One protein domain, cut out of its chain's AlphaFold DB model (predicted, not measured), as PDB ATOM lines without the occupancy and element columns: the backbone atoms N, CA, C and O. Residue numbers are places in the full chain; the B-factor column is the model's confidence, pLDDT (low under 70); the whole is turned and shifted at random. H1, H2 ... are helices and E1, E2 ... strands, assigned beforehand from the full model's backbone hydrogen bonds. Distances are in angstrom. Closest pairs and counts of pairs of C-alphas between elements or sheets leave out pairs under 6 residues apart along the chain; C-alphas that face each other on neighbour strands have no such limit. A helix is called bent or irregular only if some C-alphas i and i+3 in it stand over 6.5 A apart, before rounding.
ATOM      1  N   PHE A 204      85.230 118.175  91.280       90.56
ATOM      2  CA  PHE A 204      86.319 117.999  92.241       90.56
ATOM      3  C   PHE A 204      85.880 117.092  93.397       90.56
ATOM      4  O   PHE A 204      84.688 116.898  93.646       90.56
ATOM      5  N   SER A 205      86.845 116.566  94.147       89.25
ATOM      6  CA  SER A 205      86.587 115.842  95.390       89.25
ATOM      7  C   SER A 205      86.531 116.807  96.574       89.25
ATOM      8  O   SER A 205      87.354 117.716  96.698       89.25
ATOM      9  N   LEU A 206      85.569 116.595  97.466       90.38
ATOM     10  CA  LEU A 206      85.316 117.394  98.654       90.38
ATOM     11  C   LEU A 206      85.521 116.545  99.904       90.38
ATOM     12  O   LEU A 206      84.914 115.487 100.067       90.38
ATOM     13  N   HIS A 207      86.330 117.060 100.819       86.44
ATOM     14  CA  HIS A 207      86.644 116.409 102.077       86.44
ATOM     15  C   HIS A 207      86.370 117.351 103.243       86.44
ATOM     16  O   HIS A 207      86.592 118.567 103.167       86.44
ATOM     17  N   ARG A 208      85.934 116.788 104.368       79.75
ATOM     18  CA  ARG A 208      85.893 117.522 105.627       79.75
ATOM     19  C   ARG A 208      87.322 117.644 106.136       79.75
ATOM     20  O   ARG A 208      87.992 116.635 106.345       79.75
ATOM     21  N   GLY A 209      87.794 118.872 106.345       61.91
ATOM     22  CA  GLY A 209      89.095 119.074 106.974       61.91
ATOM     23  C   GLY A 209      89.059 118.513 108.394       61.91
ATOM     24  O   GLY A 209      88.351 119.065 109.234       61.91
ATOM     25  N   ASN A 210      89.780 117.418 108.651       51.56
ATOM     26  CA  ASN A 210      89.970 116.910 110.004       51.56
ATOM     27  C   ASN A 210      91.119 117.695 110.668       51.56
ATOM     28  O   ASN A 210      92.218 117.729 110.108       51.56
ATOM     29  N   PRO A 211      90.902 118.346 111.825       42.28
ATOM     30  CA  PRO A 211      91.970 119.009 112.568       42.28
ATOM     31  C   PRO A 211      93.082 118.048 113.018       42.28
ATOM     32  O   PRO A 211      94.234 118.467 113.068       42.28
ATOM     33  N   GLU A 212      92.756 116.778 113.287       34.47
ATOM     34  CA  GLU A 212      93.635 115.827 113.991       34.47
ATOM     35  C   GLU A 212      94.307 114.765 113.104       34.47
ATOM     36  O   GLU A 212      95.255 114.114 113.543       34.47
ATOM     37  N   SER A 213      93.849 114.558 111.866       41.53
ATOM     38  CA  SER A 213      94.421 113.547 110.966       41.53
ATOM     39  C   SER A 213      94.659 114.090 109.556       41.53
ATOM     40  O   SER A 213      94.010 115.036 109.107       41.53
ATOM     41  N   TYR A 214      95.604 113.470 108.844       45.41
ATOM     42  CA  TYR A 214      95.758 113.661 107.396       45.41
ATOM     43  C   TYR A 214      94.587 113.070 106.603       45.41
ATOM     44  O   TYR A 214      94.369 113.469 105.462       45.41
ATOM     45  N   ASP A 215      93.820 112.165 107.221       48.75
ATOM     46  CA  ASP A 215      92.602 111.597 106.654       48.75
ATOM     47  C   ASP A 215      91.470 112.619 106.744       48.75
ATOM     48  O   ASP A 215      90.693 112.674 107.702       48.75
ATOM     49  N   ALA A 216      91.392 113.463 105.722       60.53
ATOM     50  CA  ALA A 216      90.212 114.265 105.482       60.53
ATOM     51  C   ALA A 216      89.058 113.306 105.152       60.53
ATOM     52  O   ALA A 216      89.118 112.581 104.160       60.53
ATOM     53  N   ALA A 217      88.029 113.259 106.002       70.25
ATOM     54  CA  ALA A 217      86.892 112.374 105.773       70.25
ATOM     55  C   ALA A 217      86.223 112.770 104.441       70.25
ATOM     56  O   ALA A 217      85.804 113.930 104.315       70.25
ATOM     57  N   PRO A 218      86.159 111.868 103.444       79.88
ATOM     58  CA  PRO A 218      85.583 112.198 102.149       79.88
ATOM     59  C   PRO A 218      84.088 112.471 102.321       79.88
ATOM     60  O   PRO A 218      83.381 111.697 102.963       79.88
ATOM     61  N   ILE A 219      83.630 113.600 101.779       86.50
ATOM     62  CA  ILE A 219      82.206 113.958 101.710       86.50
ATOM     63  C   ILE A 219      81.656 113.533 100.353       86.50
ATOM     64  O   ILE A 219      80.585 112.952 100.266       86.50
ATOM     65  N   CYS A 220      82.372 113.849  99.273       88.00
ATOM     66  CA  CYS A 220      81.949 113.511  97.922       88.00
ATOM     67  C   CYS A 220      83.146 113.556  96.972       88.00
ATOM     68  O   CYS A 220      83.792 114.593  96.867       88.00
ATOM     69  N   ASP A 221      83.408 112.485  96.226       87.19
ATOM     70  CA  ASP A 221      84.537 112.449  95.284       87.19
ATOM     71  C   ASP A 221      84.258 113.165  93.955       87.19
ATOM     72  O   ASP A 221      85.192 113.463  93.212       87.19
ATOM     73  N   ASN A 222      82.985 113.450  93.667       88.12
ATOM     74  CA  ASN A 222      82.519 114.049  92.419       88.12
ATOM     75  C   ASN A 222      81.508 115.172  92.709       88.12
ATOM     76  O   ASN A 222      80.325 115.069  92.379       88.12
ATOM     77  N   ALA A 223      81.954 116.211  93.412       90.69
ATOM     78  CA  ALA A 223      81.176 117.411  93.699       90.69
ATOM     79  C   ALA A 223      81.397 118.480  92.619       90.69
ATOM     80  O   ALA A 223      82.431 118.498  91.956       90.69
ATOM     81  N   SER A 224      80.438 119.388  92.469       91.44
ATOM     82  CA  SER A 224      80.567 120.609  91.667       91.44
ATOM     83  C   SER A 224      79.942 121.797  92.401       91.44
ATOM     84  O   SER A 224      79.261 121.629  93.419       91.44
ATOM     85  N   PHE A 225      80.200 123.018  91.930       91.25
ATOM     86  CA  PHE A 225      79.523 124.203  92.456       91.25
ATOM     87  C   PHE A 225      78.078 124.265  91.954       91.25
ATOM     88  O   PHE A 225      77.819 124.028  90.776       91.25
ATOM     89  N   ASN A 226      77.140 124.624  92.829       88.44
ATOM     90  CA  ASN A 226      75.742 124.808  92.445       88.44
ATOM     91  C   ASN A 226      75.589 126.037  91.534       88.44
ATOM     92  O   ASN A 226      76.235 127.061  91.757       88.44
ATOM     93  N   ALA A 227      74.704 125.988  90.543       79.19
ATOM     94  CA  ALA A 227      74.396 127.169  89.744       79.19
ATOM     95  C   ALA A 227      73.850 128.307  90.633       79.19
ATOM     96  O   ALA A 227      72.984 128.110  91.486       79.19
ATOM     97  N   GLU A 228      74.348 129.526  90.413       80.44
ATOM     98  CA  GLU A 228      73.923 130.745  91.123       80.44
ATOM     99  C   GLU A 228      74.285 130.805  92.627       80.44
ATOM    100  O   GLU A 228      73.787 131.679  93.342       80.44
ATOM    101  N   TRP A 229      75.173 129.937  93.131       84.00
ATOM    102  CA  TRP A 229      75.580 129.936  94.549       84.00
ATOM    103  C   TRP A 229      76.204 131.260  95.026       84.00
ATOM    104  O   TRP A 229      76.046 131.651  96.181       84.00
ATOM    105  N   LEU A 230      76.878 131.981  94.124       80.75
ATOM    106  CA  LEU A 230      77.418 133.323  94.378       80.75
ATOM    107  C   LEU A 230      76.367 134.434  94.242       80.75
ATOM    108  O   LEU A 230      76.568 135.538  94.745       80.75
ATOM    109  N   GLU A 231      75.252 134.174  93.556       76.25
ATOM    110  CA  GLU A 231      74.200 135.171  93.331       76.25
ATOM    111  C   GLU A 231      73.180 135.200  94.469       76.25
ATOM    112  O   GLU A 231      72.621 136.253  94.790       76.25
ATOM    113  N   HIS A 232      72.965 134.048  95.100       73.69
ATOM    114  CA  HIS A 232      71.977 133.858  96.147       73.69
ATOM    115  C   HIS A 232      72.616 133.207  97.374       73.69
ATOM    116  O   HIS A 232      72.784 131.995  97.427       73.69
ATOM    117  N   LEU A 233      72.881 134.009  98.413       67.75
ATOM    118  CA  LEU A 233      73.522 133.566  99.665       67.75
ATOM    119  C   LEU A 233      72.767 132.444 100.413       67.75
ATOM    120  O   LEU A 233      73.334 131.804 101.291       67.75
ATOM    121  N   ASN A 234      71.500 132.201 100.061       70.12
ATOM    122  CA  ASN A 234      70.655 131.156 100.646       70.12
ATOM    123  C   ASN A 234      70.694 129.834  99.859       70.12
ATOM    124  O   ASN A 234      69.976 128.900 100.218       70.12
ATOM    125  N   LYS A 235      71.462 129.757  98.767       82.12
ATOM    126  CA  LYS A 235      71.654 128.516  98.015       82.12
ATOM    127  C   LYS A 235      72.856 127.741  98.558       82.12
ATOM    128  O   LYS A 235      73.841 128.363  98.966       82.12
ATOM    129  N   PRO A 236      72.788 126.399  98.562       87.88
ATOM    130  CA  PRO A 236      73.935 125.587  98.919       87.88
ATOM    131  C   PRO A 236      75.060 125.799  97.905       87.88
ATOM    132  O   PRO A 236      74.815 125.992  96.715       87.88
ATOM    133  N   VAL A 237      76.299 125.773  98.387       89.88
ATOM    134  CA  VAL A 237      77.492 126.027  97.567       89.88
ATOM    135  C   VAL A 237      77.772 124.878  96.609       89.88
ATOM    136  O   VAL A 237      78.207 125.106  95.481       89.88
ATOM    137  N   PHE A 238      77.512 123.649  97.046       92.50
ATOM    138  CA  PHE A 238      77.876 122.443  96.318       92.50
ATOM    139  C   PHE A 238      76.651 121.656  95.865       92.50
ATOM    140  O   PHE A 238      75.560 121.783  96.422       92.50
ATOM    141  N   GLN A 239      76.869 120.814  94.866       89.44
ATOM    142  CA  GLN A 239      75.946 119.774  94.426       89.44
ATOM    143  C   GLN A 239      76.724 118.480  94.139       89.44
ATOM    144  O   GLN A 239      77.916 118.526  93.811       89.44
ATOM    145  N   CYS A 240      76.076 117.321  94.287       88.38
ATOM    146  CA  CYS A 240      76.697 116.031  94.005       88.38
ATOM    147  C   CYS A 240      76.468 115.602  92.548       88.38
ATOM    148  O   CYS A 240      75.332 115.530  92.073       88.38
ATOM    149  N   ASN A 241      77.541 115.194  91.865       85.44
ATOM    150  CA  ASN A 241      77.491 114.674  90.496       85.44
ATOM    151  C   ASN A 241      77.587 113.139  90.421       85.44
ATOM    152  O   ASN A 241      77.685 112.568  89.334       85.44
ATOM    153  N   CYS A 242      77.474 112.412  91.538       80.75
ATOM    154  CA  CYS A 242      77.492 110.937  91.570       80.75
ATOM    155  C   CYS A 242      76.241 110.263  90.943       80.75
ATOM    156  O   CYS A 242      76.038 109.054  91.078       80.75
ATOM    157  N   ARG A 243      75.400 111.016  90.214       62.31
ATOM    158  CA  ARG A 243      74.069 110.632  89.699       62.31
ATOM    159  C   ARG A 243      74.021 109.430  88.744       62.31
ATOM    160  O   ARG A 243      72.926 108.951  88.457       62.31
ATOM    161  N   HIS A 244      75.154 108.885  88.300       50.97
ATOM    162  CA  HIS A 244      75.176 107.658  87.492       50.97
ATOM    163  C   HIS A 244      74.889 106.370  88.282       50.97
ATOM    164  O   HIS A 244      74.839 105.306  87.669       50.97
ATOM    165  N   GLN A 245      74.662 106.428  89.604       48.94
ATOM    166  CA  GLN A 245      74.410 105.207  90.381       48.94
ATOM    167  C   GLN A 245      73.095 105.113  91.162       48.94
ATOM    168  O   GLN A 245      72.805 103.995  91.559       48.94
ATOM    169  N   ARG A 246      72.272 106.166  91.364       47.56
ATOM    170  CA  ARG A 246      71.009 106.104  92.168       47.56
ATOM    171  C   ARG A 246      71.076 105.095  93.338       47.56
ATOM    172  O   ARG A 246      70.182 104.275  93.545       47.56
ATOM    173  N   THR A 247      72.198 105.105  94.044       52.31
ATOM    174  CA  THR A 247      72.427 104.326  95.252       52.31
ATOM    175  C   THR A 247      72.050 105.209  96.433       52.31
ATOM    176  O   THR A 247      72.115 106.433  96.337       52.31
ATOM    177  N   VAL A 248      71.730 104.593  97.573       56.59
ATOM    178  CA  VAL A 248      71.497 105.278  98.862       56.59
ATOM    179  C   VAL A 248      72.618 106.285  99.206       56.59
ATOM    180  O   VAL A 248      72.387 107.257  99.913       56.59
ATOM    181  N   TYR A 249      73.822 106.087  98.660       54.78
ATOM    182  CA  TYR A 249      74.986 106.959  98.830       54.78
ATOM    183  C   TYR A 249      74.881 108.318  98.116       54.78
ATOM    184  O   TYR A 249      75.359 109.311  98.651       54.78
ATOM    185  N   GLY A 250      74.259 108.394  96.932       59.69
ATOM    186  CA  GLY A 250      74.126 109.660  96.197       59.69
ATOM    187  C   GLY A 250      73.169 110.640  96.880       59.69
ATOM    188  O   GLY A 250      73.488 111.819  97.006       59.69
ATOM    189  N   ASP A 251      72.046 110.126  97.387       65.50
ATOM    190  CA  ASP A 251      71.059 110.923  98.128       65.50
ATOM    191  C   ASP A 251      71.648 111.440  99.455       65.50
ATOM    192  O   ASP A 251      71.425 112.588  99.829       65.50
ATOM    193  N   ALA A 252      72.483 110.632 100.122       75.25
ATOM    194  CA  ALA A 252      73.196 111.045 101.330       75.25
ATOM    195  C   ALA A 252      74.208 112.177 101.067       75.25
ATOM    196  O   ALA A 252      74.323 113.095 101.878       75.25
ATOM    197  N   HIS A 253      74.918 112.149  99.931       82.44
ATOM    198  CA  HIS A 253      75.809 113.247  99.549       82.44
ATOM    199  C   HIS A 253      75.027 114.528  99.243       82.44
ATOM    200  O   HIS A 253      75.440 115.598  99.676       82.44
ATOM    201  N   ASP A 254      73.910 114.448  98.514       80.50
ATOM    202  CA  ASP A 254      73.087 115.627  98.219       80.50
ATOM    203  C   ASP A 254      72.530 116.264  99.507       80.50
ATOM    204  O   ASP A 254      72.565 117.489  99.645       80.50
ATOM    205  N   GLU A 255      72.089 115.456 100.479       82.50
ATOM    206  CA  GLU A 255      71.678 115.944 101.802       82.50
ATOM    207  C   GLU A 255      72.833 116.609 102.565       82.50
ATOM    208  O   GLU A 255      72.662 117.710 103.089       82.50
ATOM    209  N   GLU A 256      74.018 115.992 102.598       84.75
ATOM    210  CA  GLU A 256      75.179 116.548 103.304       84.75
ATOM    211  C   GLU A 256      75.703 117.838 102.648       84.75
ATOM    212  O   GLU A 256      76.049 118.799 103.339       84.75
ATOM    213  N   LEU A 257      75.734 117.902 101.314       87.50
ATOM    214  CA  LEU A 257      76.197 119.076 100.571       87.50
ATOM    215  C   LEU A 257      75.214 120.252 100.647       87.50
ATOM    216  O   LEU A 257      75.649 121.409 100.616       87.50
ATOM    217  N   ALA A 258      73.915 119.980 100.810       86.12
ATOM    218  CA  ALA A 258      72.881 121.002 100.962       86.12
ATOM    219  C   ALA A 258      73.028 121.843 102.246       86.12
ATOM    220  O   ALA A 258      72.383 122.884 102.378       86.12
ATOM    221  N   GLU A 259      73.879 121.428 103.190       86.12
ATOM    222  CA  GLU A 259      74.090 122.130 104.456       86.12
ATOM    223  C   GLU A 259      75.092 123.290 104.372       86.12
ATOM    224  O   GLU A 259      75.244 124.014 105.355       86.12
ATOM    225  N   TYR A 260      75.809 123.477 103.263       87.31
ATOM    226  CA  TYR A 260      76.912 124.441 103.193       87.31
ATOM    227  C   TYR A 260      76.541 125.713 102.429       87.31
ATOM    228  O   TYR A 260      76.275 125.664 101.232       87.31
ATOM    229  N   PHE A 261      76.598 126.865 103.103       83.81
ATOM    230  CA  PHE A 261      76.188 128.173 102.577       83.81
ATOM    231  C   PHE A 261      77.313 129.211 102.647       83.81
ATOM    232  O   PHE A 261      78.184 129.162 103.523       83.81
ATOM    233  N   VAL A 262      77.267 130.193 101.746       82.75
ATOM    234  CA  VAL A 262      78.210 131.320 101.736       82.75
ATOM    235  C   VAL A 262      78.001 132.201 102.967       82.75
ATOM    236  O   VAL A 262      76.879 132.525 103.348       82.75
ATOM    237  N   SER A 263      79.102 132.628 103.572       72.31
ATOM    238  CA  SER A 263      79.139 133.625 104.641       72.31
ATOM    239  C   SER A 263      79.936 134.858 104.192       72.31
ATOM    240  O   SER A 263      80.709 134.764 103.238       72.31
ATOM    241  N   PRO A 264      79.838 136.008 104.885       67.50
ATOM    242  CA  PRO A 264      80.644 137.192 104.562       67.50
ATOM    243  C   PRO A 264      82.166 136.977 104.611       67.50
ATOM    244  O   PRO A 264      82.904 137.801 104.085       67.50
ATOM    245  N   VAL A 265      82.631 135.894 105.242       66.44
ATOM    246  CA  VAL A 265      84.053 135.519 105.338       66.44
ATOM    247  C   VAL A 265      84.410 134.303 104.490       66.44
ATOM    248  O   VAL A 265      85.472 133.709 104.652       66.44
ATOM    249  N   SER A 266      83.512 133.900 103.594       81.69
ATOM    250  CA  SER A 266      83.774 132.790 102.693       81.69
ATOM    251  C   SER A 266      84.801 133.180 101.644       81.69
ATOM    252  O   SER A 266      84.596 134.096 100.851       81.69
ATOM    253  N   LEU A 267      85.906 132.444 101.645       86.69
ATOM    254  CA  LEU A 267      87.018 132.602 100.723       86.69
ATOM    255  C   LEU A 267      87.560 131.217 100.371       86.69
ATOM    256  O   LEU A 267      87.530 130.319 101.212       86.69
ATOM    257  N   ILE A 268      88.050 131.053  99.143       91.62
ATOM    258  CA  ILE A 268      88.790 129.863  98.726       91.62
ATOM    259  C   ILE A 268      90.270 130.227  98.690       91.62
ATOM    260  O   ILE A 268      90.657 131.178  98.015       91.62
ATOM    261  N   VAL A 269      91.083 129.464  99.411       90.69
ATOM    262  CA  VAL A 269      92.521 129.693  99.564       90.69
ATOM    263  C   VAL A 269      93.268 128.430  99.172       90.69
ATOM    264  O   VAL A 269      92.887 127.327  99.562       90.69
ATOM    265  N   ARG A 270      94.344 128.580  98.401       90.50
ATOM    266  CA  ARG A 270      95.205 127.458  98.028       90.50
ATOM    267  C   ARG A 270      95.939 126.930  99.258       90.50
ATOM    268  O   ARG A 270      96.603 127.695  99.954       90.50
ATOM    269  N   LEU A 271      95.859 125.627  99.494       87.25
ATOM    270  CA  LEU A 271      96.715 124.954 100.462       87.25
ATOM    271  C   LEU A 271      98.007 124.563  99.762       87.25
ATOM    272  O   LEU A 271      97.994 123.898  98.725       87.25
ATOM    273  N   ASN A 272      99.123 125.029 100.303       79.94
ATOM    274  CA  ASN A 272     100.423 124.744  99.730       79.94
ATOM    275  C   ASN A 272     101.067 123.544 100.429       79.94
ATOM    276  O   ASN A 272     101.052 123.453 101.653       79.94
ATOM    277  N   GLY A 273     101.603 122.615  99.640       71.88
ATOM    278  CA  GLY A 273     102.080 121.320 100.116       71.88
ATOM    279  C   GLY A 273     102.312 120.345  98.962       71.88
ATOM    280  O   GLY A 273     102.556 120.761  97.830       71.88
ATOM    281  N   LEU A 274     102.238 119.043  99.248       56.38
ATOM    282  CA  LEU A 274     102.508 117.981  98.267       56.38
ATOM    283  C   LEU A 274     101.371 117.753  97.257       56.38
ATOM    284  O   LEU A 274     101.631 117.217  96.185       56.38
ATOM    285  N   SER A 275     100.135 118.157  97.567       68.88
ATOM    286  CA  SER A 275      98.969 117.982  96.691       68.88
ATOM    287  C   SER A 275      98.300 119.314  96.356       68.88
ATOM    288  O   SER A 275      98.211 120.219  97.190       68.88
ATOM    289  N   GLN A 276      97.799 119.434  95.123       79.25
ATOM    290  CA  GLN A 276      96.960 120.565  94.731       79.25
ATOM    291  C   GLN A 276      95.617 120.474  95.452       79.25
ATOM    292  O   GLN A 276      94.772 119.635  95.136       79.25
ATOM    293  N   SER A 277      95.445 121.330  96.453       87.44
ATOM    294  CA  SER A 277      94.228 121.390  97.246       87.44
ATOM    295  C   SER A 277      93.897 122.823  97.642       87.44
ATOM    296  O   SER A 277      94.752 123.711  97.679       87.44
ATOM    297  N   TRP A 278      92.621 123.053  97.923       90.50
ATOM    298  CA  TRP A 278      92.089 124.354  98.293       90.50
ATOM    299  C   TRP A 278      91.198 124.222  99.511       90.50
ATOM    300  O   TRP A 278      90.431 123.273  99.635       90.50
ATOM    301  N   LYS A 279      91.278 125.201 100.402       88.62
ATOM    302  CA  LYS A 279      90.437 125.304 101.585       88.62
ATOM    303  C   LYS A 279      89.376 126.364 101.357       88.62
ATOM    304  O   LYS A 279      89.689 127.449 100.877       88.62
ATOM    305  N   ILE A 280      88.142 126.061 101.735       88.81
ATOM    306  CA  ILE A 280      87.034 127.016 101.737       88.81
ATOM    307  C   ILE A 280      86.395 127.071 103.116       88.81
ATOM    308  O   ILE A 280      86.216 126.034 103.753       88.81
ATOM    309  N   TRP A 281      86.040 128.270 103.571       81.81
ATOM    310  CA  TRP A 281      85.273 128.467 104.802       81.81
ATOM    311  C   TRP A 281      83.817 128.793 104.479       81.81
ATOM    312  O   TRP A 281      83.536 129.740 103.747       81.81
ATOM    313  N   LEU A 282      82.886 128.023 105.034       82.31
ATOM    314  CA  LEU A 282      81.450 128.120 104.764       82.31
ATOM    315  C   LEU A 282      80.640 128.029 106.051       82.31
ATOM    316  O   LEU A 282      81.096 127.461 107.044       82.31
ATOM    317  N   SER A 283      79.421 128.555 106.034       77.56
ATOM    318  CA  SER A 283      78.465 128.322 107.115       77.56
ATOM    319  C   SER A 283      77.824 126.949 106.947       77.56
ATOM    320  O   SER A 283      77.384 126.605 105.852       77.56
ATOM    321  N   SER A 284      77.778 126.158 108.017       78.62
ATOM    322  CA  SER A 284      77.079 124.871 108.041       78.62
ATOM    323  C   SER A 284      75.698 125.044 108.668       78.62
ATOM    324  O   SER A 284      75.598 125.418 109.833       78.62
ATOM    325  N   GLY A 285      74.638 124.717 107.934       70.44
ATOM    326  CA  GLY A 285      73.255 124.751 108.411       70.44
ATOM    327  C   GLY A 285      72.982 123.783 109.566       70.44
ATOM    328  O   GLY A 285      72.161 124.082 110.427       70.44
ATOM    329  N   ARG A 286      73.711 122.660 109.647       68.62
ATOM    330  CA  ARG A 286      73.566 121.668 110.728       68.62
ATOM    331  C   ARG A 286      74.182 122.103 112.045       68.62
ATOM    332  O   ARG A 286      73.639 121.818 113.108       68.62
ATOM    333  N   THR A 287      75.337 122.759 111.988       60.88
ATOM    334  CA  THR A 287      76.051 123.195 113.199       60.88
ATOM    335  C   THR A 287      75.824 124.667 113.524       60.88
ATOM    336  O   THR A 287      76.147 125.096 114.630       60.88
ATOM    337  N   SER A 288      75.295 125.441 112.575       63.81
ATOM    338  CA  SER A 288      75.242 126.906 112.598       63.81
ATOM    339  C   SER A 288      76.612 127.549 112.865       63.81
ATOM    340  O   SER A 288      76.698 128.633 113.440       63.81
ATOM    341  N   ARG A 289      77.702 126.862 112.489       62.25
ATOM    342  CA  ARG A 289      79.095 127.291 112.689       62.25
ATOM    343  C   ARG A 289      79.816 127.435 111.355       62.25
ATOM    344  O   ARG A 289      79.487 126.756 110.379       62.25
ATOM    345  N   LEU A 290      80.852 128.276 111.344       66.38
ATOM    346  CA  LEU A 290      81.809 128.298 110.244       66.38
ATOM    347  C   LEU A 290      82.584 126.976 110.240       66.38
ATOM    348  O   LEU A 290      83.167 126.582 111.248       66.38
ATOM    349  N   THR A 291      82.571 126.295 109.106       71.25
ATOM    350  CA  THR A 291      83.268 125.034 108.861       71.25
ATOM    351  C   THR A 291      84.228 125.231 107.700       71.25
ATOM    352  O   THR A 291      83.931 125.981 106.772       71.25
ATOM    353  N   SER A 292      85.377 124.556 107.735       81.12
ATOM    354  CA  SER A 292      86.288 124.521 106.594       81.12
ATOM    355  C   SER A 292      86.237 123.185 105.869       81.12
ATOM    356  O   SER A 292      86.308 122.135 106.511       81.12
ATOM    357  N   LEU A 293      86.191 123.235 104.544       86.81
ATOM    358  CA  LEU A 293      86.232 122.066 103.669       86.81
ATOM    359  C   LEU A 293      87.461 122.130 102.765       86.81
ATOM    360  O   LEU A 293      87.978 123.218 102.499       86.81
ATOM    361  N   ILE A 294      87.928 120.966 102.322       87.88
ATOM    362  CA  ILE A 294      89.081 120.817 101.436       87.88
ATOM    363  C   ILE A 294      88.591 120.292 100.088       87.88
ATOM    364  O   ILE A 294      87.919 119.265 100.026       87.88
ATOM    365  N   MET A 295      88.940 121.002  99.021       90.38
ATOM    366  CA  MET A 295      88.691 120.626  97.633       90.38
ATOM    367  C   MET A 295      89.998 120.147  97.001       90.38
ATOM    368  O   MET A 295      91.037 120.787  97.179       90.38
ATOM    369  N   SER A 296      89.958 119.038  96.272       88.50
ATOM    370  CA  SER A 296      91.111 118.446  95.579       88.50
ATOM    371  C   SER A 296      90.662 117.662  94.338       88.50
ATOM    372  O   SER A 296      89.476 117.621  94.026       88.50
ATOM    373  N   ASN A 297      91.606 117.036  93.624       84.44
ATOM    374  CA  ASN A 297      91.340 116.152  92.478       84.44
ATOM    375  C   ASN A 297      90.567 116.824  91.327       84.44
ATOM    376  O   ASN A 297      89.583 116.283  90.830       84.44
ATOM    377  N   ILE A 298      91.015 118.006  90.896       85.81
ATOM    378  CA  ILE A 298      90.460 118.657  89.702       85.81
ATOM    379  C   ILE A 298      90.933 117.873  88.454       85.81
ATOM    380  O   ILE A 298      92.147 117.758  88.262       85.81
ATOM    381  N   PRO A 299      90.035 117.317  87.611       78.06
ATOM    382  CA  PRO A 299      90.384 116.275  86.633       78.06
ATOM    383  C   PRO A 299      91.231 116.723  85.439       78.06
ATOM    384  O   PRO A 299      91.831 115.884  84.763       78.06
ATOM    385  N   SER A 300      91.271 118.017  85.119       78.69
ATOM    386  CA  SER A 300      92.021 118.509  83.964       78.69
ATOM    387  C   SER A 300      92.548 119.941  84.133       78.69
ATOM    388  O   SER A 300      91.950 120.750  84.843       78.69
ATOM    389  N   PRO A 301      93.628 120.327  83.419       75.44
ATOM    390  CA  PRO A 301      94.120 121.706  83.448       75.44
ATOM    391  C   PRO A 301      93.112 122.747  82.940       75.44
ATOM    392  O   PRO A 301      93.115 123.886  83.392       75.44
ATOM    393  N   LYS A 302      92.226 122.376  82.004       78.06
ATOM    394  CA  LYS A 302      91.167 123.278  81.520       78.06
ATOM    395  C   LYS A 302      90.150 123.581  82.622       78.06
ATOM    396  O   LYS A 302      89.769 124.733  82.806       78.06
ATOM    397  N   GLU A 303      89.753 122.559  83.372       82.38
ATOM    398  CA  GLU A 303      88.888 122.698  84.544       82.38
ATOM    399  C   GLU A 303      89.578 123.470  85.668       82.38
ATOM    400  O   GLU A 303      88.935 124.288  86.317       82.38
ATOM    401  N   LEU A 304      90.892 123.311  85.849       83.25
ATOM    402  CA  LEU A 304      91.651 124.104  86.818       83.25
ATOM    403  C   LEU A 304      91.559 125.610  86.533       83.25
ATOM    404  O   LEU A 304      91.340 126.388  87.456       83.25
ATOM    405  N   VAL A 305      91.654 126.034  85.269       82.50
ATOM    406  CA  VAL A 305      91.472 127.452  84.902       82.50
ATOM    407  C   VAL A 305      90.049 127.926  85.209       82.50
ATOM    408  O   VAL A 305      89.867 129.010  85.764       82.50
ATOM    409  N   ALA A 306      89.033 127.116  84.899       86.44
ATOM    410  CA  ALA A 306      87.650 127.436  85.254       86.44
ATOM    411  C   ALA A 306      87.462 127.541  86.781       86.44
ATOM    412  O   ALA A 306      86.801 128.459  87.262       86.44
ATOM    413  N   PHE A 307      88.107 126.663  87.549       88.75
ATOM    414  CA  PHE A 307      88.116 126.694  89.010       88.75
ATOM    415  C   PHE A 307      88.800 127.953  89.564       88.75
ATOM    416  O   PHE A 307      88.256 128.606  90.453       88.75
ATOM    417  N   GLU A 308      89.946 128.358  89.011       87.62
ATOM    418  CA  GLU A 308      90.632 129.607  89.379       87.62
ATOM    419  C   GLU A 308      89.776 130.858  89.122       87.62
ATOM    420  O   GLU A 308      89.849 131.828  89.889       87.62
ATOM    421  N   ASN A 309      88.941 130.840  88.077       88.81
ATOM    422  CA  ASN A 309      87.979 131.912  87.821       88.81
ATOM    423  C   ASN A 309      86.925 131.972  88.935       88.81
ATOM    424  O   ASN A 309      86.731 133.037  89.517       88.81
ATOM    425  N   VAL A 310      86.356 130.828  89.339       90.62
ATOM    426  CA  VAL A 310      85.407 130.758  90.468       90.62
ATOM    427  C   VAL A 310      86.037 131.267  91.773       90.62
ATOM    428  O   VAL A 310      85.415 132.034  92.513       90.62
ATOM    429  N   ILE A 311      87.295 130.900  92.050       91.62
ATOM    430  CA  ILE A 311      88.049 131.419  93.204       91.62
ATOM    431  C   ILE A 311      88.173 132.946  93.143       91.62
ATOM    432  O   ILE A 311      88.099 133.634  94.164       91.62
ATOM    433  N   SER A 312      88.405 133.495  91.953       91.62
ATOM    434  CA  SER A 312      88.546 134.935  91.744       91.62
ATOM    435  C   SER A 312      87.216 135.673  91.916       91.62
ATOM    436  O   SER A 312      87.196 136.704  92.587       91.62
ATOM    437  N   ASP A 313      86.108 135.112  91.438       90.38
ATOM    438  CA  ASP A 313      84.771 135.695  91.595       90.38
ATOM    439  C   ASP A 313      84.316 135.735  93.062       90.38
ATOM    440  O   ASP A 313      83.804 136.758  93.541       90.38
ATOM    441  N   LEU A 314      84.560 134.655  93.819       90.69
ATOM    442  CA  LEU A 314      84.303 134.649  95.261       90.69
ATOM    443  C   LEU A 314      85.176 135.690  95.975       90.69
ATOM    444  O   LEU A 314      84.676 136.438  96.812       90.69
ATOM    445  N   ALA A 315      86.462 135.781  95.630       90.44
ATOM    446  CA  ALA A 315      87.375 136.751  96.227       90.44
ATOM    447  C   ALA A 315      86.959 138.207  95.961       90.44
ATOM    448  O   ALA A 315      87.015 139.024  96.876       90.44
ATOM    449  N   ILE A 316      86.485 138.537  94.754       88.81
ATOM    450  CA  ILE A 316      85.914 139.863  94.448       88.81
ATOM    451  C   ILE A 316      84.671 140.117  95.310       88.81
ATOM    452  O   ILE A 316      84.487 141.212  95.848       88.81
ATOM    453  N   THR A 317      83.821 139.102  95.473       84.44
ATOM    454  CA  THR A 317      82.618 139.192  96.311       84.44
ATOM    455  C   THR A 317      82.973 139.439  97.782       84.44
ATOM    456  O   THR A 317      82.369 140.312  98.407       84.44
ATOM    457  N   ALA A 318      83.996 138.758  98.303       79.62
ATOM    458  CA  ALA A 318      84.529 138.954  99.652       79.62
ATOM    459  C   ALA A 318      85.276 140.294  99.826       79.62
ATOM    460  O   ALA A 318      85.265 140.871 100.911       79.62
ATOM    461  N   ALA A 319      85.884 140.831  98.762       80.44
ATOM    462  CA  ALA A 319      86.565 142.130  98.756       80.44
ATOM    463  C   ALA A 319      85.606 143.329  98.793       80.44
ATOM    464  O   ALA A 319      85.942 144.386  99.329       80.44
ATOM    465  N   ARG A 320      84.392 143.190  98.252       76.56
ATOM    466  CA  ARG A 320      83.431 144.298  98.116       76.56
ATOM    467  C   ARG A 320      83.071 144.979  99.452       76.56
ATOM    468  O   ARG A 320      83.072 146.213  99.491       76.56
ATOM    469  N   PRO A 321      82.805 144.253 100.555       67.31
ATOM    470  CA  PRO A 321      82.620 144.871 101.867       67.31
ATOM    471  C   PRO A 321      83.847 145.658 102.360       67.31
ATOM    472  O   PRO A 321      83.683 146.751 102.900       67.31
ATOM    473  N   ALA A 322      85.070 145.173 102.117       64.44
ATOM    474  CA  ALA A 322      86.298 145.890 102.478       64.44
ATOM    475  C   ALA A 322      86.410 147.248 101.761       64.44
ATOM    476  O   ALA A 322      86.739 148.250 102.393       64.44
ATOM    477  N   ILE A 323      86.028 147.301 100.479       63.06
ATOM    478  CA  ILE A 323      86.032 148.523  99.657       63.06
ATOM    479  C   ILE A 323      85.019 149.555 100.165       63.06
ATOM    480  O   ILE A 323      85.342 150.732 100.308       63.06
ATOM    481  N   HIS A 324      83.775 149.138 100.413       58.62
ATOM    482  CA  HIS A 324      82.683 150.082 100.681       58.62
ATOM    483  C   HIS A 324      82.482 150.413 102.159       58.62
ATOM    484  O   HIS A 324      81.839 151.414 102.474       58.62
ATOM    485  N   GLN A 325      82.975 149.569 103.066       53.47
ATOM    486  CA  GLN A 325      82.670 149.661 104.494       53.47
ATOM    487  C   GLN A 325      83.934 149.761 105.366       53.47
ATOM    488  O   GLN A 325      83.818 149.731 106.588       53.47
TER     489      GLN A 325
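This is residues 204 to 325 of the 622 residues of the protein "SesA domain-containing protein" of Aspergillus tanneri (UniProt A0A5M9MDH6). What shape do these atoms make? One strongly twisted, curling sheet of six strands has the short helix H1 packed on its E3 and E2 end, while residues 303 to 315 of the long helix H2 pack mainly on E4, the opposite edge. What builds it? The 122 printed residues include, in order, E1 E2 E3 H1 E4 E5 E6 H2, of mixed class; the antiparallel sheet runs E3 E2 E1 E6 E5 E4. It is compact, with a radius of gyration of the C-alphas of 14.4 A and spans of 47 by 32 by 32 A.

Which strands come first? E1, residues 204 to 208, E2, residues 217 to 225, and E3, residues 238 to 240, form a meander, each strand the antiparallel neighbour of the one before; N 206 and O 220 are 2.7 A apart, N 239 and O 224 2.9 A. E2 bends by 78 degrees at residue 222. Where is H1? H1, residues 248 to 257, is on the sheet at a height of 8.6 A; its closest C-alphas with E3 are Asp 254 and Cys 240, 5.6 A apart. What follows? E4, residues 268 to 272, E5, residues 277 to 284, and E6, residues 289 to 296, form a second meander, with N 279 and O 269, and N 291 and O 282, each 2.8 A apart. E6 is also the antiparallel neighbour of E1, N 205 and O 296 being 2.8 A apart. Where is H2? H2, residues 301 to 325, is on the sheet at a height of 8.3 A, its closest C-alphas with E4 being Ile 311 and Ile 268, 5.8 A apart; H1 and H2 are apart. Every O i to N i+4 pair is within hydrogen-bond range in H1, and 19 of 21 in H2.

Where does E1 begin? C-alpha 204 is at (86.319, 117.999, 92.241). How long is H2? It measures 36.8 A, ending at C-alpha 325, (82.670, 149.661, 104.494), and is only just irregular, C-alphas 318 and 321 being 6.6 A apart.

How far does it reach? The two C-alphas farthest apart, of Thr 247 and Gln 325, are 47.4 A apart. Is it unbroken? The printed part has no cut; the link from E2 to E3 is long, 12 residues. Where is confidence low? Residues under 70 include 209 to 216 and 243 to 251.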